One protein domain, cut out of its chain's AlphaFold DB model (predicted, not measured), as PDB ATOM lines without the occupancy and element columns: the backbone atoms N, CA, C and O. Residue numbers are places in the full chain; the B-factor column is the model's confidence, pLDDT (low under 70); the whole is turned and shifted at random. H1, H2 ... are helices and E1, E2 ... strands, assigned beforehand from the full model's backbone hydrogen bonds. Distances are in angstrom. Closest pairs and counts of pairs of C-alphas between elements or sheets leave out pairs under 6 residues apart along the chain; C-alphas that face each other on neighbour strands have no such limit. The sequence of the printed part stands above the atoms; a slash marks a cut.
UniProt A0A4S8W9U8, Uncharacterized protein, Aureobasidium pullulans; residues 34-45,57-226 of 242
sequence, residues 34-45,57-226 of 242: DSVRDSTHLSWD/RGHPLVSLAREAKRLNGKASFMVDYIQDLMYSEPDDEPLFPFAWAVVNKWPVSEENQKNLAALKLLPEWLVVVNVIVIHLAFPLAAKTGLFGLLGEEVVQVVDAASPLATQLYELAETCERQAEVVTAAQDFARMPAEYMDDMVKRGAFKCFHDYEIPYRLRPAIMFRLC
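AT A GLANCE: This is residues 34 to 45 and 57 to 226 of the 242 residues of an uncharacterized protein of Aureobasidium pullulans (UniProt A0A4S8W9U8). A strongly curled five-stranded sheet bends back on itself along its long strand E3, with the long helices H6 and H7 over E3 and E5 and with H1 along the other edge, over E1 and E2. H2, H4 and H8 pack on H7, H5 lies off the far end of E3, and residues 89 to 99 stick out as a loop running into H3. The printed part has 182 residues, with the elements in the order E1 H1 E2 H2 H3 H4 E3 H5 E4 H6 H7 H8 E5; the class is mixed, helices and strands. The sheet, order E1 E2 E3 E5 E4, is mixed, and the whole is compact, with a radius of gyration of the C-alphas of 17.7 A and spans of 56 by 40 by 26 A.

HOW THE PARTS SIT: Start at the strongly twisted sheet: E1 (40 to 42), E2 (75 to 78), E3 (125 to 134), E5 (217 to 225) and E4 (155 to 159). It is a folded sheet, two leaves facing each other: E1 and E2 face E5 and E4, with E3, which bends by 70 degrees at residue 129, as the hinge. E1 and E2 are parallel, N 76 to O 40 being 2.9 A; E2 and E3 are parallel, N 128 to O 77 being 2.8 A; E3 and E5 are parallel, N 220 to O 127 being 2.7 A; E5 and E4 are antiparallel, N 156 to O 223 being 2.8 A. H6 (163 to 178) is on the sheet at a height of 9.2 A, along the strands, over E3 and E5. H7 (193 to 208), also over E3 and E5, has a height of 6.7 A and runs slantwise to the strands. H1 (60 to 71), at 6.8 A, runs along the strands over E1 and, only just, E2, where 3 of its C-alphas fall. H7 is the hub: it touches H2 (83 to 87), C-alphas Leu 85 and Gly 203 at 5.3 A; H8 (213 to 216), which only grazes the sheet, with residues 200 to 205 alone, C-alphas Lys 201 and Pro 214 at 4.5 A; and H4 (110 to 119), with residues 207 to 208 alone, C-alphas Asn 112 and Phe 208 at 6.0 A. H1 touches H4 with residues 61 to 65 alone, C-alphas Val 62 and Ala 118 at 5.1 A, at a shallow tilt of 10 degrees, the same way. H3 (97 to 103) is close to H7 but not clearly touching, C-alphas Val 103 and Lys 206 at 7.0 A. H5 (138 to 144) touches no helix and is not on the sheet. E2, H2, H3, H4 and E3 form a strand-helix-strand unit, two parallel neighbour strands with helices between. Every O i to N i+4 pair is within hydrogen-bond range in H1, H3, H4, H6 and H7; H5 has 2 of 3, H2 has 0 of 1 with 1 of 2 O i to N i+3 pairs, and H8 is too short for such a pair.

IN THESE COORDINATES: Find C-alpha 40, where E1 begins, at (161.484, 126.599, 156.585). E3 runs 23.7 A from C-alpha 125 at (167.510, 133.902, 152.642), and E5 runs 25.0 A to C-alpha 225 at (146.849, 134.235, 161.816). H6 is 22.7 A long, H7 22.2 A, H1 16.6 A and H4 14.3 A.

THE WHOLE: The C-alphas farthest apart, of Lys 105 and Glu 180, are 56.3 A apart. Residues 46 to 56 are not printed, and C-alphas 45 and 57 are 20.4 A apart across the cut. Look to residues 179 to 192 for the long link, H6 to H7. The mean pLDDT of the printed part is 75.5; it is under 70 at residues 34 to 45, 57 to 59, 67, 71, 83 to 106 and 138 to 154.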
ATOM      1  N   ASP A  34     152.788 122.257 151.421       52.09
ATOM      2  CA  ASP A  34     152.684 123.112 150.243       52.09
ATOM      3  C   ASP A  34     154.093 123.550 149.828       52.09
ATOM      4  O   ASP A  34     154.629 124.567 150.262       52.09
ATOM      5  N   SER A  35     154.711 122.774 148.938       56.50
ATOM      6  CA  SER A  35     156.061 123.057 148.434       56.50
ATOM      7  C   SER A  35     156.186 124.399 147.698       56.50
ATOM      8  O   SER A  35     157.303 124.878 147.492       56.50
ATOM      9  N   VAL A  36     155.075 125.031 147.308       57.16
ATOM     10  CA  VAL A  36     155.075 126.335 146.635       57.16
ATOM     11  C   VAL A  36     155.132 127.477 147.651       57.16
ATOM     12  O   VAL A  36     155.798 128.485 147.392       57.16
ATOM     13  N   ARG A  37     154.450 127.328 148.790       56.38
ATOM     14  CA  ARG A  37     154.216 128.416 149.754       56.38
ATOM     15  C   ARG A  37     154.982 128.275 151.062       56.38
ATOM     16  O   ARG A  37     155.322 129.298 151.653       56.38
ATOM     17  N   ASP A  38     155.272 127.055 151.491       57.09
ATOM     18  CA  ASP A  38     155.915 126.807 152.775       57.09
ATOM     19  C   ASP A  38     157.399 127.175 152.691       57.09
ATOM     20  O   ASP A  38     158.093 126.798 151.751       57.09
ATOM     21  N   SER A  39     157.926 127.900 153.672       55.12
ATOM     22  CA  SER A  39     159.368 128.117 153.826       55.12
ATOM     23  C   SER A  39     159.786 127.567 155.175       55.12
ATOM     24  O   SER A  39     159.063 127.731 156.155       55.12
ATOM     25  N   THR A  40     160.953 126.932 155.263       58.97
ATOM     26  CA  THR A  40     161.484 126.599 156.585       58.97
ATOM     27  C   THR A  40     161.816 127.904 157.306       58.97
ATOM     28  O   THR A  40     162.559 128.729 156.767       58.97
ATOM     29  N   HIS A  41     161.274 128.105 158.505       59.50
ATOM     30  CA  HIS A  41     161.463 129.324 159.291       59.50
ATOM     31  C   HIS A  41     162.082 129.022 160.662       59.50
ATOM     32  O   HIS A  41     161.777 127.994 161.269       59.50
ATOM     33  N   LEU A  42     162.933 129.925 161.151       56.59
ATOM     34  CA  LEU A  42     163.505 129.907 162.500       56.59
ATOM     35  C   LEU A  42     162.955 131.092 163.312       56.59
ATOM     36  O   LEU A  42     163.339 132.236 163.066       56.59
ATOM     37  N   SER A  43     162.070 130.789 164.267       54.31
ATOM     38  CA  SER A  43     161.440 131.741 165.196       54.31
ATOM     39  C   SER A  43     162.001 131.529 166.605       54.31
ATOM     40  O   SER A  43     162.060 130.385 167.054       54.31
ATOM     41  N   TRP A  44     162.434 132.592 167.298       43.22
ATOM     42  CA  TRP A  44     162.899 132.504 168.694       43.22
ATOM     43  C   TRP A  44     162.031 133.270 169.711       43.22
ATOM     44  O   TRP A  44     162.096 132.947 170.894       43.22
ATOM     45  N   ASP A  45     161.171 134.220 169.329       38.19
ATOM     46  CA  ASP A  45     160.579 135.098 170.354       38.19
ATOM     47  C   ASP A  45     159.312 134.537 171.051       38.19
ATOM     48  O   ASP A  45     158.176 134.628 170.579       38.19
ATOM     49  N   ARG A  57     170.762 117.623 166.792       43.34
ATOM     50  CA  ARG A  57     171.968 118.453 167.055       43.34
ATOM     51  C   ARG A  57     172.478 119.188 165.793       43.34
ATOM     52  O   ARG A  57     172.456 118.590 164.715       43.34
ATOM     53  N   GLY A  58     172.986 120.432 165.903       55.97
ATOM     54  CA  GLY A  58     173.635 121.177 164.795       55.97
ATOM     55  C   GLY A  58     173.743 122.708 164.980       55.97
ATOM     56  O   GLY A  58     173.475 123.219 166.060       55.97
ATOM     57  N   HIS A  59     174.088 123.453 163.913       69.12
ATOM     58  CA  HIS A  59     174.065 124.935 163.844       69.12
ATOM     59  C   HIS A  59     172.736 125.457 163.248       69.12
ATOM     60  O   HIS A  59     172.313 124.891 162.231       69.12
ATOM     61  N   PRO A  60     172.108 126.538 163.777       70.62
ATOM     62  CA  PRO A  60     170.736 126.957 163.429       70.62
ATOM     63  C   PRO A  60     170.499 127.067 161.943       70.62
ATOM     64  O   PRO A  60     169.705 126.349 161.334       70.62
ATOM     65  N   LEU A  61     171.327 127.904 161.344       77.25
ATOM     66  CA  LEU A  61     171.274 128.199 159.930       77.25
ATOM     67  C   LEU A  61     171.719 127.000 159.073       77.25
ATOM     68  O   LEU A  61     171.261 126.855 157.948       77.25
ATOM     69  N   VAL A  62     172.540 126.072 159.582       78.56
ATOM     70  CA  VAL A  62     172.947 124.884 158.807       78.56
ATOM     71  C   VAL A  62     171.795 123.893 158.694       78.56
ATOM     72  O   VAL A  62     171.521 123.388 157.603       78.56
ATOM     73  N   SER A  63     171.109 123.614 159.803       73.69
ATOM     74  CA  SER A  63     169.931 122.744 159.793       73.69
ATOM     75  C   SER A  63     168.803 123.375 158.990       73.69
ATOM     76  O   SER A  63     168.224 122.707 158.137       73.69
ATOM     77  N   LEU A  64     168.572 124.679 159.171       75.31
ATOM     78  CA  LEU A  64     167.576 125.420 158.406       75.31
ATOM     79  C   LEU A  64     167.869 125.360 156.899       75.31
ATOM     80  O   LEU A  64     166.985 125.031 156.111       75.31
ATOM     81  N   ALA A  65     169.127 125.572 156.494       79.94
ATOM     82  CA  ALA A  65     169.549 125.442 155.101       79.94
ATOM     83  C   ALA A  65     169.351 124.025 154.550       79.94
ATOM     84  O   ALA A  65     168.994 123.846 153.383       79.94
ATOM     85  N   ARG A  66     169.607 123.001 155.371       74.44
ATOM     86  CA  ARG A  66     169.416 121.600 154.988       74.44
ATOM     87  C   ARG A  66     167.942 121.291 154.758       74.44
ATOM     88  O   ARG A  66     167.622 120.703 153.730       74.44
ATOM     89  N   GLU A  67     167.067 121.709 155.661       69.81
ATOM     90  CA  GLU A  67     165.627 121.488 155.525       69.81
ATOM     91  C   GLU A  67     165.035 122.294 154.370       69.81
ATOM     92  O   GLU A  67     164.293 121.745 153.557       69.81
ATOM     93  N   ALA A  68     165.452 123.550 154.195       74.94
ATOM     94  CA  ALA A  68     165.059 124.350 153.041       74.94
ATOM     95  C   ALA A  68     165.414 123.650 151.724       74.94
ATOM     96  O   ALA A  68     164.560 123.527 150.851       74.94
ATOM     97  N   LYS A  69     166.626 123.088 151.595       78.75
ATOM     98  CA  LYS A  69     167.022 122.291 150.415       78.75
ATOM     99  C   LYS A  69     166.132 121.071 150.168       78.75
ATOM    100  O   LYS A  69     166.026 120.648 149.020       78.75
ATOM    101  N   ARG A  70     165.529 120.485 151.208       70.31
ATOM    102  CA  ARG A  70     164.614 119.336 151.081       70.31
ATOM    103  C   ARG A  70     163.197 119.745 150.692       70.31
ATOM    104  O   ARG A  70     162.500 118.928 150.100       70.31
ATOM    105  N   LEU A  71     162.781 120.962 151.039       69.38
ATOM    106  CA  LEU A  71     161.446 121.480 150.753       69.38
ATOM    107  C   LEU A  71     161.399 122.185 149.393       69.38
ATOM    108  O   LEU A  71     160.972 121.590 148.407       69.38
ATOM    109  N   ASN A  72     161.842 123.441 149.323       73.75
ATOM    110  CA  ASN A  72     161.743 124.267 148.111       73.75
ATOM    111  C   ASN A  72     162.902 125.259 147.916       73.75
ATOM    112  O   ASN A  72     162.841 126.144 147.065       73.75
ATOM    113  N   GLY A  73     163.961 125.116 148.707       79.88
ATOM    114  CA  GLY A  73     165.146 125.965 148.687       79.88
ATOM    115  C   GLY A  73     165.008 127.282 149.448       79.88
ATOM    116  O   GLY A  73     165.992 128.014 149.499       79.88
ATOM    117  N   LYS A  74     163.848 127.584 150.048       81.38
ATOM    118  CA  LYS A  74     163.610 128.843 150.764       81.38
ATOM    119  C   LYS A  74     163.724 128.666 152.271       81.38
ATOM    120  O   LYS A  74     163.012 127.857 152.869       81.38
ATOM    121  N   ALA A  75     164.561 129.491 152.882       84.38
ATOM    122  CA  ALA A  75     164.706 129.590 154.324       84.38
ATOM    123  C   ALA A  75     164.448 131.020 154.792       84.38
ATOM    124  O   ALA A  75     164.779 131.977 154.087       84.38
ATOM    125  N   SER A  76     163.915 131.154 156.002       85.25
ATOM    126  CA  SER A  76     163.725 132.445 156.648       85.25
ATOM    127  C   SER A  76     164.104 132.433 158.126       85.25
ATOM    128  O   SER A  76     164.013 131.400 158.788       85.25
ATOM    129  N   PHE A  77     164.529 133.577 158.654       83.44
ATOM    130  CA  PHE A  77     164.843 133.756 160.075       83.44
ATOM    131  C   PHE A  77     164.517 135.184 160.527       83.44
ATOM    132  O   PHE A  77     164.410 136.088 159.698       83.44
ATOM    133  N   MET A  78     164.330 135.381 161.831       83.62
ATOM    134  CA  MET A  78     164.045 136.695 162.418       83.62
ATOM    135  C   MET A  78     165.249 137.635 162.344       83.62
ATOM    136  O   MET A  78     166.387 137.211 162.537       83.62
ATOM    137  N   VAL A  79     164.995 138.922 162.106       82.06
ATOM    138  CA  VAL A  79     166.018 139.974 162.006       82.06
ATOM    139  C   VAL A  79     166.975 140.024 163.206       82.06
ATOM    140  O   VAL A  79     168.137 140.373 163.025       82.06
ATOM    141  N   ASP A  80     166.544 139.567 164.382       73.38
ATOM    142  CA  ASP A  80     167.341 139.506 165.618       73.38
ATOM    143  C   ASP A  80     168.595 138.618 165.513       73.38
ATOM    144  O   ASP A  80     169.550 138.794 166.270       73.38
ATOM    145  N   TYR A  81     168.650 137.700 164.538       71.56
ATOM    146  CA  TYR A  81     169.876 136.954 164.209       71.56
ATOM    147  C   TYR A  81     170.983 137.843 163.616       71.56
ATOM    148  O   TYR A  81     172.134 137.420 163.518       71.56
ATOM    149  N   ILE A  82     170.652 139.073 163.225       75.62
ATOM    150  CA  ILE A  82     171.583 140.116 162.805       75.62
ATOM    151  C   ILE A  82     171.688 141.112 163.969       75.62
ATOM    152  O   ILE A  82     171.060 142.171 163.971       75.62
ATOM    153  N   GLN A  83     172.470 140.736 164.985       61.41
ATOM    154  CA  GLN A  83     172.542 141.383 166.307       61.41
ATOM    155  C   GLN A  83     172.776 142.913 166.270       61.41
ATOM    156  O   GLN A  83     172.300 143.619 167.156       61.41
ATOM    157  N   ASP A  84     173.436 143.454 165.236       56.28
ATOM    158  CA  ASP A  84     173.698 144.902 165.103       56.28
ATOM    159  C   ASP A  84     172.502 145.733 164.602       56.28
ATOM    160  O   ASP A  84     172.558 146.969 164.593       56.28
ATOM    161  N   LEU A  85     171.397 145.099 164.196       51.28
ATOM    162  CA  LEU A  85     170.168 145.821 163.849       51.28
ATOM    163  C   LEU A  85     169.441 146.372 165.078       51.28
ATOM    164  O   LEU A  85     168.750 147.380 164.964       51.28
ATOM    165  N   MET A  86     169.673 145.788 166.254       43.38
ATOM    166  CA  MET A  86     169.101 146.248 167.524       43.38
ATOM    167  C   MET A  86     169.812 147.479 168.117       43.38
ATOM    168  O   MET A  86     169.290 148.093 169.044       43.38
ATOM    169  N   TYR A  87     170.979 147.858 167.583       44.78
ATOM    170  CA  TYR A  87     171.800 148.973 168.083       44.78
ATOM    171  C   TYR A  87     172.033 150.087 167.054       44.78
ATOM    172  O   TYR A  87     172.850 150.975 167.286       44.78
ATOM    173  N   SER A  88     171.356 150.049 165.903       46.41
ATOM    174  CA  SER A  88     171.462 151.134 164.925       46.41
ATOM    175  C   SER A  88     170.573 152.297 165.374       46.41
ATOM    176  O   SER A  88     169.347 152.191 165.360       46.41
ATOM    177  N   GLU A  89     171.193 153.386 165.832       41.66
ATOM    178  CA  GLU A  89     170.479 154.603 166.222       41.66
ATOM    179  C   GLU A  89     169.751 155.213 165.002       41.66
ATOM    180  O   GLU A  89     170.241 155.122 163.872       41.66
ATOM    181  N   PRO A  90     168.575 155.842 165.202       43.38
ATOM    182  CA  PRO A  90     167.755 156.408 164.123       43.38
ATOM    183  C   PRO A  90     168.450 157.535 163.337       43.38
ATOM    184  O   PRO A  90     168.003 157.871 162.242       43.38
ATOM    185  N   ASP A  91     169.562 158.055 163.861       45.25
ATOM    186  CA  ASP A  91     170.388 159.103 163.263       45.25
ATOM    187  C   ASP A  91     171.691 158.564 162.642       45.25
ATOM    188  O   ASP A  91     172.657 159.316 162.495       45.25
ATOM    189  N   ASP A  92     171.741 157.283 162.245       47.06
ATOM    190  CA  ASP A  92     172.791 156.762 161.357       47.06
ATOM    191  C   ASP A  92     172.696 157.488 159.986       47.06
ATOM    192  O   ASP A  92     172.227 156.933 158.984       47.06
ATOM    193  N   GLU A  93     173.177 158.742 159.925       46.88
ATOM    194  CA  GLU A  93     173.756 159.354 158.726       46.88
ATOM    195  C   GLU A  93     174.608 158.285 158.030       46.88
ATOM    196  O   GLU A  93     175.201 157.457 158.728       46.88
ATOM    197  N   PRO A  94     174.698 158.265 156.684       43.62
ATOM    198  CA  PRO A  94     175.503 157.283 155.967       43.62
ATOM    199  C   PRO A  94     176.910 157.292 156.558       43.62
ATOM    200  O   PRO A  94     177.690 158.208 156.298       43.62
ATOM    201  N   LEU A  95     177.168 156.304 157.425       49.34
ATOM    202  CA  LEU A  95     178.308 156.275 158.324       49.34
ATOM    203  C   LEU A  95     179.531 156.548 157.469       49.34
ATOM    204  O   LEU A  95     179.824 155.780 156.549       49.34
ATOM    205  N   PHE A  96     180.167 157.696 157.729       46.91
ATOM    206  CA  PHE A  96     181.317 158.189 156.986       46.91
ATOM    207  C   PHE A  96     182.237 157.015 156.611       46.91
ATOM    208  O   PHE A  96     182.447 156.137 157.453       46.91
ATOM    209  N   PRO A  97     182.871 157.002 155.424       52.12
ATOM    210  CA  PRO A  97     183.789 155.932 155.003       52.12
ATOM    211  C   PRO A  97     184.828 155.521 156.072       52.12
ATOM    212  O   PRO A  97     185.319 154.393 156.085       52.12
ATOM    213  N   PHE A  98     185.131 156.426 157.007       43.38
ATOM    214  CA  PHE A  98     185.963 156.203 158.187       43.38
ATOM    215  C   PHE A  98     185.364 155.276 159.258       43.38
ATOM    216  O   PHE A  98     186.102 154.451 159.787       43.38
ATOM    217  N   ALA A  99     184.071 155.365 159.580       50.16
ATOM    218  CA  ALA A  99     183.436 154.496 160.576       50.16
ATOM    219  C   ALA A  99     183.444 153.033 160.109       50.16
ATOM    220  O   ALA A  99     183.785 152.129 160.870       50.16
ATOM    221  N   TRP A 100     183.215 152.806 158.815       52.31
ATOM    222  CA  TRP A 100     183.346 151.487 158.198       52.31
ATOM    223  C   TRP A 100     184.770 150.933 158.258       52.31
ATOM    224  O   TRP A 100     184.979 149.749 158.515       52.31
ATOM    225  N   ALA A 101     185.773 151.790 158.060       54.69
ATOM    226  CA  ALA A 101     187.180 151.411 158.179       54.69
ATOM    227  C   ALA A 101     187.594 151.068 159.623       54.69
ATOM    228  O   ALA A 101     188.635 150.441 159.823       54.69
ATOM    229  N   VAL A 102     186.811 151.482 160.626       55.28
ATOM    230  CA  VAL A 102     187.001 151.129 162.039       55.28
ATOM    231  C   VAL A 102     186.245 149.848 162.389       55.28
ATOM    232  O   VAL A 102     186.848 148.965 162.990       55.28
ATOM    233  N   VAL A 103     184.989 149.695 161.953       57.34
ATOM    234  CA  VAL A 103     184.199 148.463 162.155       57.34
ATOM    235  C   VAL A 103     184.903 147.259 161.522       57.34
ATOM    236  O   VAL A 103     185.163 146.287 162.219       57.34
ATOM    237  N   ASN A 104     185.400 147.384 160.284       59.41
ATOM    238  CA  ASN A 104     186.182 146.331 159.610       59.41
ATOM    239  C   ASN A 104     187.465 145.899 160.352       59.41
ATOM    240  O   ASN A 104     188.067 144.892 159.984       59.41
ATOM    241  N   LYS A 105     187.935 146.660 161.352       60.78
ATOM    242  CA  LYS A 105     189.107 146.287 162.163       60.78
ATOM    243  C   LYS A 105     188.751 145.424 163.367       60.78
ATOM    244  O   LYS A 105     189.664 144.838 163.950       60.78
ATOM    245  N   TRP A 106     187.480 145.349 163.759       66.00
ATOM    246  CA  TRP A 106     187.070 144.442 164.821       66.00
ATOM    247  C   TRP A 106     187.059 143.004 164.289       66.00
ATOM    248  O   TRP A 106     186.532 142.760 163.202       66.00
ATOM    249  N   PRO A 107     187.652 142.031 165.000       72.00
ATOM    250  CA  PRO A 107     187.494 140.635 164.623       72.00
ATOM    251  C   PRO A 107     186.014 140.239 164.679       72.00
ATOM    252  O   PRO A 107     185.350 140.451 165.693       72.00
ATOM    253  N   VAL A 108     185.527 139.628 163.596       76.19
ATOM    254  CA  VAL A 108     184.224 138.953 163.568       76.19
ATOM    255  C   VAL A 108     184.251 137.833 164.607       76.19
ATOM    256  O   VAL A 108     185.212 137.058 164.640       76.19
ATOM    257  N   SER A 109     183.221 137.754 165.456       80.25
ATOM    258  CA  SER A 109     183.126 136.717 166.489       80.25
ATOM    259  C   SER A 109     183.148 135.315 165.868       80.25
ATOM    260  O   SER A 109     182.719 135.114 164.732       80.25
ATOM    261  N   GLU A 110     183.625 134.322 166.621       78.62
ATOM    262  CA  GLU A 110     183.629 132.925 166.164       78.62
ATOM    263  C   GLU A 110     182.212 132.452 165.783       78.62
ATOM    264  O   GLU A 110     182.023 131.739 164.802       78.62
ATOM    265  N   GLU A 111     181.193 132.906 166.516       78.38
ATOM    266  CA  GLU A 111     179.786 132.648 166.207       78.38
ATOM    267  C   GLU A 111     179.361 133.267 164.869       78.38
ATOM    268  O   GLU A 111     178.781 132.579 164.029       78.38
ATOM    269  N   ASN A 112     179.723 134.526 164.606       82.44
ATOM    270  CA  ASN A 112     179.398 135.180 163.339       82.44
ATOM    271  C   ASN A 112     180.149 134.573 162.149       82.44
ATOM    272  O   ASN A 112     179.602 134.541 161.051       82.44
ATOM    273  N   GLN A 113     181.349 134.021 162.350       84.62
ATOM    274  CA  GLN A 113     182.050 133.257 161.311       84.62
ATOM    275  C   GLN A 113     181.303 131.960 160.954       84.62
ATOM    276  O   GLN A 113     181.173 131.618 159.776       84.62
ATOM    277  N   LYS A 114     180.755 131.260 161.954       82.69
ATOM    278  CA  LYS A 114     179.932 130.055 161.748       82.69
ATOM    279  C   LYS A 114     178.607 130.393 161.068       82.69
ATOM    280  O   LYS A 114     178.234 129.733 160.094       82.69
ATOM    281  N   ASN A 115     177.952 131.468 161.509       85.44
ATOM    282  CA  ASN A 115     176.744 131.998 160.880       85.44
ATOM    283  C   ASN A 115     177.007 132.371 159.417       85.44
ATOM    284  O   ASN A 115     176.256 131.952 158.540       85.44
ATOM    285  N   LEU A 116     178.107 133.073 159.134       89.75
ATOM    286  CA  LEU A 116     178.545 133.425 157.783       89.75
ATOM    287  C   LEU A 116     178.701 132.182 156.894       89.75
ATOM    288  O   LEU A 116     178.129 132.129 155.801       89.75
ATOM    289  N   ALA A 117     179.418 131.157 157.361       90.31
ATOM    290  CA  ALA A 117     179.579 129.904 156.621       90.31
ATOM    291  C   ALA A 117     178.227 129.217 156.354       90.31
ATOM    292  O   ALA A 117     177.970 128.732 155.249       90.31
ATOM    293  N   ALA A 118     177.328 129.221 157.340       87.81
ATOM    294  CA  ALA A 118     175.997 128.647 157.206       87.81
ATOM    295  C   ALA A 118     175.109 129.424 156.217       87.81
ATOM    296  O   ALA A 118     174.439 128.810 155.384       87.81
ATOM    297  N   LEU A 119     175.144 130.758 156.240       90.69
ATOM    298  CA  LEU A 119     174.407 131.615 155.305       90.69
ATOM    299  C   LEU A 119     174.865 131.407 153.853       90.69
ATOM    300  O   LEU A 119     174.060 131.493 152.926       90.69
ATOM    301  N   LYS A 120     176.126 131.027 153.621       93.81
ATOM    302  CA  LYS A 120     176.614 130.689 152.272       93.81
ATOM    303  C   LYS A 120     176.041 129.380 151.712       93.81
ATOM    304  O   LYS A 120     176.149 129.139 150.504       93.81
ATOM    305  N   LEU A 121     175.381 128.551 152.529       90.69
ATOM    306  CA  LEU A 121     174.817 127.266 152.097       90.69
ATOM    307  C   LEU A 121     173.585 127.389 151.193       90.69
ATOM    308  O   LEU A 121     173.281 126.418 150.490       90.69
ATOM    309  N   LEU A 122     172.888 128.527 151.209       90.38
ATOM    310  CA  LEU A 122     171.763 128.833 150.323       90.38
ATOM    311  C   LEU A 122     172.067 130.074 149.477       90.38
ATOM    312  O   LEU A 122     172.788 130.961 149.937       90.38
ATOM    313  N   PRO A 123     171.537 130.148 148.244       93.00
ATOM    314  CA  PRO A 123     171.726 131.318 147.390       93.00
ATOM    315  C   PRO A 123     170.986 132.553 147.918       93.00
ATOM    316  O   PRO A 123     171.426 133.666 147.659       93.00
ATOM    317  N   GLU A 124     169.890 132.351 148.652       93.44
ATOM    318  CA  GLU A 124     169.014 133.408 149.147       93.44
ATOM    319  C   GLU A 124     168.396 133.007 150.493       93.44
ATOM    320  O   GLU A 124     168.103 131.830 150.726       93.44
ATOM    321  N   TRP A 125     168.188 134.001 151.355       93.19
ATOM    322  CA  TRP A 125     167.510 133.902 152.642       93.19
ATOM    323  C   TRP A 125     166.522 135.045 152.808       93.19
ATOM    324  O   TRP A 125     166.823 136.184 152.455       93.19
ATOM    325  N   LEU A 126     165.382 134.759 153.426       92.62
ATOM    326  CA  LEU A 126     164.418 135.773 153.838       92.62
ATOM    327  C   LEU A 126     164.682 136.182 155.295       92.62
ATOM    328  O   LEU A 126     164.727 135.340 156.189       92.62
ATOM    329  N   VAL A 127     164.831 137.476 155.546       91.44
ATOM    330  CA  VAL A 127     165.046 138.042 156.882       91.44
ATOM    331  C   VAL A 127     163.764 138.723 157.326       91.44
ATOM    332  O   VAL A 127     163.378 139.743 156.762       91.44
ATOM    333  N   VAL A 128     163.086 138.153 158.317       89.00
ATOM    334  CA  VAL A 128     161.817 138.676 158.825       89.00
ATOM    335  C   VAL A 128     162.081 139.917 159.667       89.00
ATOM    336  O   VAL A 128     162.575 139.808 160.786       89.00
ATOM    337  N   VAL A 129     161.740 141.085 159.122       88.50
ATOM    338  CA  VAL A 129     161.933 142.398 159.762       88.50
ATOM    339  C   VAL A 129     160.676 142.928 160.446       88.50
ATOM    340  O   VAL A 129     160.762 143.853 161.244       88.50
ATOM    341  N   ASN A 130     159.509 142.373 160.118       86.69
ATOM    342  CA  ASN A 130     158.245 142.736 160.747       86.69
ATOM    343  C   ASN A 130     157.314 141.521 160.828       86.69
ATOM    344  O   ASN A 130     157.350 140.646 159.955       86.69
ATOM    345  N   VAL A 131     156.461 141.498 161.850       86.62
ATOM    346  CA  VAL A 131     155.439 140.472 162.067       86.62
ATOM    347  C   VAL A 131     154.077 141.148 162.133       86.62
ATOM    348  O   VAL A 131     153.848 142.008 162.975       86.62
ATOM    349  N   ILE A 132     153.162 140.722 161.270       86.25
ATOM    350  CA  ILE A 132     151.791 141.218 161.200       86.25
ATOM    351  C   ILE A 132     150.836 140.092 161.569       86.25
ATOM    352  O   ILE A 132     150.873 139.004 160.992       86.25
ATOM    353  N   VAL A 133     149.956 140.356 162.529       83.75
ATOM    354  CA  VAL A 133     148.909 139.427 162.947       83.75
ATOM    355  C   VAL A 133     147.638 139.705 162.156       83.75
ATOM    356  O   VAL A 133     147.173 140.835 162.055       83.75
ATOM    357  N   ILE A 134     147.046 138.662 161.592       81.25
ATOM    358  CA  ILE A 134     145.796 138.746 160.846       81.25
ATOM    359  C   ILE A 134     144.697 138.113 161.696       81.25
ATOM    360  O   ILE A 134     144.682 136.904 161.939       81.25
ATOM    361  N   HIS A 135     143.768 138.949 162.149       80.44
ATOM    362  CA  HIS A 135     142.608 138.563 162.954       80.44
ATOM    363  C   HIS A 135     141.500 138.000 162.056       80.44
ATOM    364  O   HIS A 135     140.469 138.632 161.823       80.44
ATOM    365  N   LEU A 136     141.762 136.831 161.470       72.69
ATOM    366  CA  LEU A 136     140.852 136.145 160.561       72.69
ATOM    367  C   LEU A 136     140.662 134.688 160.990       72.69
ATOM    368  O   LEU A 136     141.627 133.970 161.238       72.69
ATOM    369  N   ALA A 137     139.407 134.229 161.000       70.56
ATOM    370  CA  ALA A 137     139.077 132.857 161.353       70.56
ATOM    371  C   ALA A 137     139.677 131.894 160.322       70.56
ATOM    372  O   ALA A 137     139.587 132.136 159.115       70.56
ATOM    373  N   PHE A 138     140.213 130.763 160.782       66.69
ATOM    374  CA  PHE A 138     140.905 129.793 159.926       66.69
ATOM    375  C   PHE A 138     140.115 129.378 158.662       66.69
ATOM    376  O   PHE A 138     140.687 129.430 157.569       66.69
ATOM    377  N   PRO A 139     138.801 129.055 158.721       65.12
ATOM    378  CA  PRO A 139     138.045 128.693 157.517       65.12
ATOM    379  C   PRO A 139     137.929 129.829 156.493       65.12
ATOM    380  O   PRO A 139     137.805 129.572 155.297       65.12
ATOM    381  N   LEU A 140     137.945 131.085 156.945       67.50
ATOM    382  CA  LEU A 140     137.917 132.254 156.068       67.50
ATOM    383  C   LEU A 140     139.302 132.522 155.483       67.50
ATOM    384  O   LEU A 140     139.409 132.758 154.282       67.50
ATOM    385  N   ALA A 141     140.355 132.394 156.289       69.44
ATOM    386  CA  ALA A 141     141.734 132.507 155.830       69.44
ATOM    387  C   ALA A 141     142.055 131.484 154.731       69.44
ATOM    388  O   ALA A 141     142.588 131.861 153.687       69.44
ATOM    389  N   ALA A 142     141.629 130.228 154.894       67.00
ATOM    390  CA  ALA A 142     141.786 129.190 153.875       67.00
ATOM    391  C   ALA A 142     141.104 129.553 152.540       67.00
ATOM    392  O   ALA A 142     141.648 129.280 151.470       67.00
ATOM    393  N   LYS A 143     139.942 130.226 152.580       66.69
ATOM    394  CA  LYS A 143     139.214 130.673 151.377       66.69
ATOM    395  C   LYS A 143     139.901 131.822 150.640       66.69
ATOM    396  O   LYS A 143     139.675 131.970 149.443       66.69
ATOM    397  N   THR A 144     140.727 132.623 151.318       66.38
ATOM    398  CA  THR A 144     141.463 133.720 150.661       66.38
ATOM    399  C   THR A 144     142.482 133.203 149.650       66.38
ATOM    400  O   THR A 144     142.849 133.915 148.721       66.38
ATOM    401  N   GLY A 145     142.973 131.974 149.845       68.25
ATOM    402  CA  GLY A 145     144.069 131.423 149.059       68.25
ATOM    403  C   GLY A 145     145.381 132.193 149.216       68.25
ATOM    404  O   GLY A 145     146.295 131.924 148.439       68.25
ATOM    405  N   LEU A 146     145.497 133.110 150.185       67.31
ATOM    406  CA  LEU A 146     146.704 133.902 150.407       67.31
ATOM    407  C   LEU A 146     147.735 133.129 151.235       67.31
ATOM    408  O   LEU A 146     148.899 133.128 150.858       67.31
ATOM    409  N   PHE A 147     147.299 132.386 152.253       62.81
ATOM    410  CA  PHE A 147     148.171 131.675 153.196       62.81
ATOM    411  C   PHE A 147     148.695 130.322 152.673       62.81
ATOM    412  O   PHE A 147     148.008 129.614 151.930       62.81
ATOM    413  N   GLY A 148     149.923 129.974 153.078       56.28
ATOM    414  CA  GLY A 148     150.465 128.603 153.126       56.28
ATOM    415  C   GLY A 148     150.472 128.085 154.573       56.28
ATOM    416  O   GLY A 148     150.194 128.862 155.487       56.28
ATOM    417  N   LEU A 149     150.744 126.796 154.802       49.91
ATOM    418  CA  LEU A 149     150.775 126.209 156.152       49.91
ATOM    419  C   LEU A 149     152.228 125.991 156.584       49.91
ATOM    420  O   LEU A 149     152.837 124.966 156.289       49.91
ATOM    421  N   LEU A 150     152.784 126.941 157.328       44.88
ATOM    422  CA  LEU A 150     154.123 126.819 157.896       44.88
ATOM    423  C   LEU A 150     154.057 126.093 159.254       44.88
ATOM    424  O   LEU A 150     154.143 126.703 160.314       44.88
ATOM    425  N   GLY A 151     153.912 124.764 159.232       45.81
ATOM    426  CA  GLY A 151     153.812 123.959 160.461       45.81
ATOM    427  C   GLY A 151     152.459 124.102 161.181       45.81
ATOM    428  O   GLY A 151     151.428 124.215 160.523       45.81
ATOM    429  N   GLU A 152     152.455 124.051 162.522       38.75
ATOM    430  CA  GLU A 152     151.234 124.180 163.357       38.75
ATOM    431  C   GLU A 152     150.619 125.583 163.320       38.75
ATOM    432  O   GLU A 152     149.462 125.756 163.704       38.75
ATOM    433  N   GLU A 153     151.363 126.579 162.836       51.47
ATOM    434  CA  GLU A 153     150.906 127.959 162.751       51.47
ATOM    435  C   GLU A 153     150.677 128.373 161.296       51.47
ATOM    436  O   GLU A 153     151.480 128.112 160.395       51.47
ATOM    437  N   VAL A 154     149.562 129.064 161.045       62.97
ATOM    438  CA  VAL A 154     149.266 129.620 159.719       62.97
ATOM    439  C   VAL A 154     150.063 130.901 159.542       62.97
ATOM    440  O   VAL A 154     149.562 132.012 159.735       62.97
ATOM    441  N   VAL A 155     151.338 130.713 159.230       71.38
ATOM    442  CA  VAL A 155     152.305 131.774 158.995       71.38
ATOM    443  C   VAL A 155     152.688 131.800 157.527       71.38
ATOM    444  O   VAL A 155     152.883 130.771 156.885       71.38
ATOM    445  N   GLN A 156     152.847 133.003 156.997       77.25
ATOM    446  CA  GLN A 156     153.343 133.236 155.663       77.25
ATOM    447  C   GLN A 156     154.458 134.270 155.694       77.25
ATOM    448  O   GLN A 156     154.236 135.437 156.013       77.25
ATOM    449  N   VAL A 157     155.662 133.839 155.332       85.00
ATOM    450  CA  VAL A 157     156.811 134.730 155.176       85.00
ATOM    451  C   VAL A 157     156.900 135.159 153.720       85.00
ATOM    452  O   VAL A 157     156.988 134.327 152.816       85.00
ATOM    453  N   VAL A 158     156.859 136.465 153.488       88.44
ATOM    454  CA  VAL A 158     156.791 137.051 152.149       88.44
ATOM    455  C   VAL A 158     157.917 138.062 151.984       88.44
ATOM    456  O   VAL A 158     158.108 138.903 152.858       88.44
ATOM    457  N   ASP A 159     158.642 137.998 150.863       91.88
ATOM    458  CA  ASP A 159     159.594 139.049 150.467       91.88
ATOM    459  C   ASP A 159     158.890 140.413 150.513       91.88
ATOM    460  O   ASP A 159     157.788 140.573 149.983       91.88
ATOM    461  N   ALA A 160     159.514 141.392 151.160       93.00
ATOM    462  CA  ALA A 160     158.879 142.671 151.430       93.00
ATOM    463  C   ALA A 160     158.584 143.500 150.165       93.00
ATOM    464  O   ALA A 160     157.706 144.361 150.189       93.00
ATOM    465  N   ALA A 161     159.271 143.233 149.051       92.69
ATOM    466  CA  ALA A 161     158.998 143.842 147.751       92.69
ATOM    467  C   ALA A 161     157.891 143.112 146.962       92.69
ATOM    468  O   ALA A 161     157.490 143.559 145.885       92.69
ATOM    469  N   SER A 162     157.395 141.975 147.459       92.19
ATOM    470  CA  SER A 162     156.345 141.209 146.793       92.19
ATOM    471  C   SER A 162     154.991 141.928 146.865       92.19
ATOM    472  O   SER A 162     154.572 142.333 147.952       92.19
ATOM    473  N   PRO A 163     154.210 141.972 145.766       90.44
ATOM    474  CA  PRO A 163     152.831 142.468 145.792       90.44
ATOM    475  C   PRO A 163     151.922 141.725 146.782       90.44
ATOM    476  O   PRO A 163     150.887 142.247 147.193       90.44
ATOM    477  N   LEU A 164     152.289 140.496 147.156       88.94
ATOM    478  CA  LEU A 164     151.561 139.699 148.138       88.94
ATOM    479  C   LEU A 164     151.653 140.288 149.552       88.94
ATOM    480  O   LEU A 164     150.690 140.183 150.304       88.94
ATOM    481  N   ALA A 165     152.759 140.958 149.894       91.00
ATOM    482  CA  ALA A 165     152.896 141.623 151.188       91.00
ATOM    483  C   ALA A 165     151.843 142.735 151.332       91.00
ATOM    484  O   ALA A 165     151.161 142.817 152.349       91.00
ATOM    485  N   THR A 166     151.633 143.527 150.276       91.81
ATOM    486  CA  THR A 166     150.579 144.553 150.218       91.81
ATOM    487  C   THR A 166     149.187 143.952 150.404       91.81
ATOM    488  O   THR A 166     148.415 144.464 151.209       91.81
ATOM    489  N   GLN A 167     148.878 142.847 149.716       90.50
ATOM    490  CA  GLN A 167     147.575 142.173 149.834       90.50
ATOM    491  C   GLN A 167     147.318 141.659 151.256       90.50
ATOM    492  O   GLN A 167     146.204 141.764 151.764       90.50
ATOM    493  N   LEU A 168     148.346 141.119 151.912       89.44
ATOM    494  CA  LEU A 168     148.239 140.625 153.283       89.44
ATOM    495  C   LEU A 168     148.118 141.766 154.306       89.44
ATOM    496  O   LEU A 168     147.338 141.638 155.247       89.44
ATOM    497  N   TYR A 169     148.799 142.901 154.101       92.44
ATOM    498  CA  TYR A 169     148.569 144.116 154.894       92.44
ATOM    499  C   TYR A 169     147.138 144.629 154.747       92.44
ATOM    500  O   TYR A 169     146.472 144.887 155.742       92.44
ATOM    501  N   GLU A 170     146.642 144.747 153.513       92.06
ATOM    502  CA  GLU A 170     145.272 145.197 153.251       92.06
ATOM    503  C   GLU A 170     144.239 144.274 153.900       92.06
ATOM    504  O   GLU A 170     143.235 144.753 154.437       92.06
ATOM    505  N   LEU A 171     144.494 142.960 153.897       89.19
ATOM    506  CA  LEU A 171     143.676 141.991 154.614       89.19
ATOM    507  C   LEU A 171     143.714 142.245 156.127       89.19
ATOM    508  O   LEU A 171     142.652 142.345 156.736       89.19
ATOM    509  N   ALA A 172     144.903 142.390 156.717       88.06
ATOM    510  CA  ALA A 172     145.078 142.645 158.149       88.06
ATOM    511  C   ALA A 172     144.347 143.922 158.599       88.06
ATOM    512  O   ALA A 172     143.535 143.887 159.525       88.06
ATOM    513  N   GLU A 173     144.566 145.024 157.878       91.12
ATOM    514  CA  GLU A 173     143.922 146.317 158.116       91.12
ATOM    515  C   GLU A 173     142.398 146.232 157.966       91.12
ATOM    516  O   GLU A 173     141.650 146.848 158.725       91.12
ATOM    517  N   THR A 174     141.914 145.483 156.971       89.12
ATOM    518  CA  THR A 174     140.475 145.309 156.745       89.12
ATOM    519  C   THR A 174     139.838 144.496 157.862       89.12
ATOM    520  O   THR A 174     138.769 144.881 158.332       89.12
ATOM    521  N   CYS A 175     140.494 143.427 158.321       85.19
ATOM    522  CA  CYS A 175     140.037 142.633 159.459       85.19
ATOM    523  C   CYS A 175     139.914 143.486 160.726       85.19
ATOM    524  O   CYS A 175     138.875 143.440 161.376       85.19
ATOM    525  N   GLU A 176     140.919 144.306 161.050       85.06
ATOM    526  CA  GLU A 176     140.857 145.179 162.231       85.06
ATOM    527  C   GLU A 176     139.778 146.263 162.087       85.06
ATOM    528  O   GLU A 176     138.989 146.484 163.002       85.06
ATOM    529  N   ARG A 177     139.665 146.894 160.912       87.31
ATOM    530  CA  ARG A 177     138.654 147.933 160.645       87.31
ATOM    531  C   ARG A 177     137.218 147.408 160.707       87.31
ATOM    532  O   ARG A 177     136.307 148.164 161.035       87.31
ATOM    533  N   GLN A 178     137.006 146.153 160.318       86.06
ATOM    534  CA  GLN A 178     135.696 145.498 160.320       86.06
ATOM    535  C   GLN A 178     135.383 144.784 161.640       86.06
ATOM    536  O   GLN A 178     134.274 144.267 161.790       86.06
ATOM    537  N   ALA A 179     136.326 144.749 162.586       81.88
ATOM    538  CA  ALA A 179     136.103 144.153 163.890       81.88
ATOM    539  C   ALA A 179     134.996 144.902 164.643       81.88
ATOM    540  O   ALA A 179     134.966 146.131 164.693       81.88
ATOM    541  N   GLU A 180     134.083 144.147 165.254       79.12
ATOM    542  CA  GLU A 180     132.980 144.715 166.041       79.12
ATOM    543  C   GLU A 180     133.511 145.388 167.321       79.12
ATOM    544  O   GLU A 180     132.989 146.413 167.760       79.12
ATOM    545  N   VAL A 181     134.596 144.835 167.878       78.44
ATOM    546  CA  VAL A 181     135.386 145.400 168.976       78.44
ATOM    547  C   VAL A 181     136.863 145.131 168.698       78.44
ATOM    548  O   VAL A 181     137.254 143.982 168.501       78.44
ATOM    549  N   VAL A 182     137.694 146.175 168.726       80.00
ATOM    550  CA  VAL A 182     139.157 146.039 168.647       80.00
ATOM    551  C   VAL A 182     139.709 145.881 170.065       80.00
ATOM    552  O   VAL A 182     139.731 146.833 170.842       80.00
ATOM    553  N   THR A 183     140.116 144.664 170.419       77.69
ATOM    554  CA  THR A 183     140.759 144.312 171.695       77.69
ATOM    555  C   THR A 183     142.284 144.377 171.628       77.69
ATOM    556  O   THR A 183     142.928 144.579 172.656       77.69
ATOM    557  N   ALA A 184     142.860 144.251 170.432       73.00
ATOM    558  CA  ALA A 184     144.285 144.412 170.169       73.00
ATOM    559  C   ALA A 184     144.476 145.179 168.855       73.00
ATOM    560  O   ALA A 184     144.228 144.627 167.786       73.00
ATOM    561  N   ALA A 185     144.881 146.447 168.942       81.38
ATOM    562  CA  ALA A 185     145.196 147.264 167.773       81.38
ATOM    563  C   ALA A 185     146.663 147.068 167.372       81.38
ATOM    564  O   ALA A 185     147.541 147.064 168.239       81.38
ATOM    565  N   GLN A 186     146.924 146.929 166.075       82.25
ATOM    566  CA  GLN A 186     148.278 146.867 165.530       82.25
ATOM    567  C   GLN A 186     148.655 148.161 164.815       82.25
ATOM    568  O   GLN A 186     147.818 148.846 164.230       82.25
ATOM    569  N   ASP A 187     149.946 148.480 164.834       84.06
ATOM    570  CA  ASP A 187     150.476 149.521 163.965       84.06
ATOM    571  C   ASP A 187     150.739 148.940 162.571       84.06
ATOM    572  O   ASP A 187     151.611 148.090 162.383       84.06
ATOM    573  N   PHE A 188     149.969 149.402 161.587       87.31
ATOM    574  CA  PHE A 188     150.136 149.035 160.181       87.31
ATOM    575  C   PHE A 188     151.023 150.022 159.410       87.31
ATOM    576  O   PHE A 188     151.019 150.011 158.176       87.31
ATOM    577  N   ALA A 189     151.781 150.888 160.096       86.62
ATOM    578  CA  ALA A 189     152.764 151.757 159.465       86.62
ATOM    579  C   ALA A 189     153.725 150.939 158.590       86.62
ATOM    580  O   ALA A 189     154.500 150.100 159.053       86.62
ATOM    581  N   ARG A 190     153.661 151.183 157.278       87.00
ATOM    582  CA  ARG A 190     154.445 150.438 156.295       87.00
ATOM    583  C   ARG A 190     155.818 151.076 156.140       87.00
ATOM    584  O   ARG A 190     155.927 152.231 155.730       87.00
ATOM    585  N   MET A 191     156.866 150.297 156.383       87.69
ATOM    586  CA  MET A 191     158.213 150.663 155.955       87.69
ATOM    587  C   MET A 191     158.366 150.404 154.449       87.69
ATOM    588  O   MET A 191     157.917 149.361 153.964       87.69
ATOM    589  N   PRO A 192     159.003 151.311 153.684       90.56
ATOM    590  CA  PRO A 192     159.352 151.036 152.296       90.56
ATOM    591  C   PRO A 192     160.251 149.798 152.182       90.56
ATOM    592  O   PRO A 192     161.167 149.616 152.985       90.56
ATOM    593  N   ALA A 193     160.031 148.965 151.160       91.19
ATOM    594  CA  ALA A 193     160.847 147.768 150.930       91.19
ATOM    595  C   ALA A 193     162.339 148.091 150.762       91.19
ATOM    596  O   ALA A 193     163.181 147.378 151.297       91.19
ATOM    597  N   GLU A 194     162.651 149.203 150.090       91.12
ATOM    598  CA  GLU A 194     164.016 149.716 149.924       91.12
ATOM    599  C   GLU A 194     164.665 150.054 151.271       91.12
ATOM    600  O   GLU A 194     165.804 149.683 151.523       91.12
ATOM    601  N   TYR A 195     163.907 150.669 152.182       89.75
ATOM    602  CA  TYR A 195     164.398 150.990 153.519       89.75
ATOM    603  C   TYR A 195     164.713 149.723 154.331       89.75
ATOM    604  O   TYR A 195     165.750 149.642 154.990       89.75
ATOM    605  N   MET A 196     163.846 148.707 154.255       90.81
ATOM    606  CA  MET A 196     164.082 147.415 154.910       90.81
ATOM    607  C   MET A 196     165.288 146.678 154.308       90.81
ATOM    608  O   MET A 196     166.051 146.054 155.041       90.81
ATOM    609  N   ASP A 197     165.484 146.769 152.992       91.12
ATOM    610  CA  ASP A 197     166.628 146.183 152.285       91.12
ATOM    611  C   ASP A 197     167.948 146.849 152.707       91.12
ATOM    612  O   ASP A 197     168.894 146.158 153.092       91.12
ATOM    613  N   ASP A 198     167.988 148.182 152.745       89.25
ATOM    614  CA  ASP A 198     169.145 148.949 153.216       89.25
ATOM    615  C   ASP A 198     169.467 148.664 154.686       89.25
ATOM    616  O   ASP A 198     170.635 148.566 155.072       89.25
ATOM    617  N   MET A 199     168.439 148.516 155.525       88.19
ATOM    618  CA  MET A 199     168.596 148.117 156.919       88.19
ATOM    619  C   MET A 199     169.257 146.736 157.012       88.19
ATOM    620  O   MET A 199     170.352 146.630 157.567       88.19
ATOM    621  N   VAL A 200     168.662 145.702 156.404       89.81
ATOM    622  CA  VAL A 200     169.181 144.322 156.442       89.81
ATOM    623  C   VAL A 200     170.609 144.243 155.900       89.81
ATOM    624  O   VAL A 200     171.467 143.629 156.533       89.81
ATOM    625  N   LYS A 201     170.905 144.906 154.776       90.12
ATOM    626  CA  LYS A 201     172.247 144.914 154.177       90.12
ATOM    627  C   LYS A 201     173.292 145.545 155.084       90.12
ATOM    628  O   LYS A 201     174.375 144.979 155.252       90.12
ATOM    629  N   ARG A 202     172.977 146.704 155.676       86.00
ATOM    630  CA  ARG A 202     173.880 147.386 156.613       86.00
ATOM    631  C   ARG A 202     174.149 146.521 157.838       86.00
ATOM    632  O   ARG A 202     175.314 146.327 158.178       86.00
ATOM    633  N   GLY A 203     173.103 145.975 158.460       85.38
ATOM    634  CA  GLY A 203     173.234 145.101 159.627       85.38
ATOM    635  C   GLY A 203     174.061 143.853 159.329       85.38
ATOM    636  O   GLY A 203     175.005 143.542 160.047       85.38
ATOM    637  N   ALA A 204     173.771 143.181 158.215       88.12
ATOM    638  CA  ALA A 204     174.480 141.973 157.815       88.12
ATOM    639  C   ALA A 204     175.970 142.224 157.585       88.12
ATOM    640  O   ALA A 204     176.808 141.444 158.036       88.12
ATOM    641  N   PHE A 205     176.322 143.326 156.922       86.69
ATOM    642  CA  PHE A 205     177.729 143.646 156.770       86.69
ATOM    643  C   PHE A 205     178.377 143.951 158.122       86.69
ATOM    644  O   PHE A 205     179.446 143.409 158.377       86.69
ATOM    645  N   LYS A 206     177.758 144.780 158.983       83.50
ATOM    646  CA  LYS A 206     178.302 145.096 160.320       83.50
ATOM    647  C   LYS A 206     178.587 143.806 161.115       83.50
ATOM    648  O   LYS A 206     179.670 143.669 161.668       83.50
ATOM    649  N   CYS A 207     177.691 142.817 161.052       83.25
ATOM    650  CA  CYS A 207     177.855 141.554 161.774       83.25
ATOM    651  C   CYS A 207     178.899 140.596 161.171       83.25
ATOM    652  O   CYS A 207     179.591 139.903 161.920       83.25
ATOM    653  N   PHE A 208     178.990 140.502 159.838       86.25
ATOM    654  CA  PHE A 208     179.754 139.438 159.164       86.25
ATOM    655  C   PHE A 208     181.022 139.911 158.443       86.25
ATOM    656  O   PHE A 208     181.843 139.076 158.068       86.25
ATOM    657  N   HIS A 209     181.181 141.221 158.223       86.38
ATOM    658  CA  HIS A 209     182.252 141.839 157.422       86.38
ATOM    659  C   HIS A 209     182.435 141.189 156.037       86.38
ATOM    660  O   HIS A 209     183.541 141.104 155.498       86.38
ATOM    661  N   ASP A 210     181.335 140.713 155.452       88.12
ATOM    662  CA  ASP A 210     181.314 140.004 154.177       88.12
ATOM    663  C   ASP A 210     180.521 140.816 153.143       88.12
ATOM    664  O   ASP A 210     179.440 141.331 153.425       88.12
ATOM    665  N   TYR A 211     181.076 140.954 151.937       87.00
ATOM    666  CA  TYR A 211     180.472 141.740 150.853       87.00
ATOM    667  C   TYR A 211     179.416 140.968 150.059       87.00
ATOM    668  O   TYR A 211     178.683 141.571 149.282       87.00
ATOM    669  N   GLU A 212     179.350 139.648 150.204       91.94
ATOM    670  CA  GLU A 212     178.441 138.785 149.460       91.94
ATOM    671  C   GLU A 212     177.139 138.547 150.233       91.94
ATOM    672  O   GLU A 212     176.056 138.663 149.657       91.94
ATOM    673  N   ILE A 213     177.228 138.246 151.532       91.25
ATOM    674  CA  ILE A 213     176.067 137.929 152.374       91.25
ATOM    675  C   ILE A 213     174.961 138.984 152.316       91.25
ATOM    676  O   ILE A 213     173.817 138.573 152.127       91.25
ATOM    677  N   PRO A 214     175.231 140.302 152.391       91.06
ATOM    678  CA  PRO A 214     174.182 141.317 152.297       91.06
ATOM    679  C   PRO A 214     173.285 141.171 151.060       91.06
ATOM    680  O   PRO A 214     172.103 141.477 151.124       91.06
ATOM    681  N   TYR A 215     173.812 140.662 149.942       90.69
ATOM    682  CA  TYR A 215     173.042 140.458 148.709       90.69
ATOM    683  C   TYR A 215     172.305 139.117 148.650       90.69
ATOM    684  O   TYR A 215     171.451 138.932 147.786       90.69
ATOM    685  N   ARG A 216     172.622 138.186 149.555       93.75
ATOM    686  CA  ARG A 216     171.887 136.927 149.736       93.75
ATOM    687  C   ARG A 216     170.731 137.063 150.727       93.75
ATOM    688  O   ARG A 216     169.897 136.167 150.795       93.75
ATOM    689  N   LEU A 217     170.691 138.140 151.510       94.00
ATOM    690  CA  LEU A 217     169.643 138.398 152.491       94.00
ATOM    691  C   LEU A 217     168.588 139.335 151.897       94.00
ATOM    692  O   LEU A 217     168.891 140.451 151.486       94.00
ATOM    693  N   ARG A 218     167.342 138.873 151.860       94.69
ATOM    694  CA  ARG A 218     166.184 139.603 151.343       94.69
ATOM    695  C   ARG A 218     165.269 139.972 152.509       94.69
ATOM    696  O   ARG A 218     164.906 139.073 153.267       94.69
ATOM    697  N   PRO A 219     164.868 141.241 152.683       94.69
ATOM    698  CA  PRO A 219     163.920 141.594 153.731       94.69
ATOM    699  C   PRO A 219     162.568 140.922 153.475       94.69
ATOM    700  O   PRO A 219     162.097 140.826 152.340       94.69
ATOM    701  N   ALA A 220     161.929 140.474 154.544       92.88
ATOM    702  CA  ALA A 220     160.663 139.770 154.507       92.88
ATOM    703  C   ALA A 220     159.755 140.202 155.655       92.88
ATOM    704  O   ALA A 220     160.204 140.663 156.702       92.88
ATOM    705  N   ILE A 221     158.457 140.014 155.458       90.50
ATOM    706  CA  ILE A 221     157.435 140.232 156.475       90.50
ATOM    707  C   ILE A 221     156.770 138.893 156.750       90.50
ATOM    708  O   ILE A 221     156.453 138.136 155.830       90.50
ATOM    709  N   MET A 222     156.573 138.606 158.028       87.31
ATOM    710  CA  MET A 222     155.829 137.448 158.480       87.31
ATOM    711  C   MET A 222     154.382 137.853 158.742       87.31
ATOM    712  O   MET A 222     154.119 138.721 159.564       87.31
ATOM    713  N   PHE A 223     153.442 137.190 158.083       84.38
ATOM    714  CA  PHE A 223     152.018 137.323 158.353       84.38
ATOM    715  C   PHE A 223     151.538 136.072 159.076       84.38
ATOM    716  O   PHE A 223     151.655 134.981 158.528       84.38
ATOM    717  N   ARG A 224     151.004 136.209 160.289       81.44
ATOM    718  CA  ARG A 224     150.487 135.082 161.080       81.44
ATOM    719  C   ARG A 224     149.004 135.250 161.357       81.44
ATOM    720  O   ARG A 224     148.569 136.358 161.659       81.44
ATOM    721  N   LEU A 225     148.218 134.180 161.298       73.50
ATOM    722  CA  LEU A 225     146.849 134.235 161.816       73.50
ATOM    723  C   LEU A 225     146.847 134.367 163.345       73.50
ATOM    724  O   LEU A 225     147.698 133.807 164.032       73.50
ATOM    725  N   CYS A 226     145.874 135.104 163.877       73.31
ATOM    726  CA  CYS A 226     145.651 135.198 165.316       73.31
ATOM    727  C   CYS A 226     145.122 133.862 165.860       73.31
ATOM    728  O   CYS A 226     144.033 133.431 165.489       73.31
TER     729      CYS A 226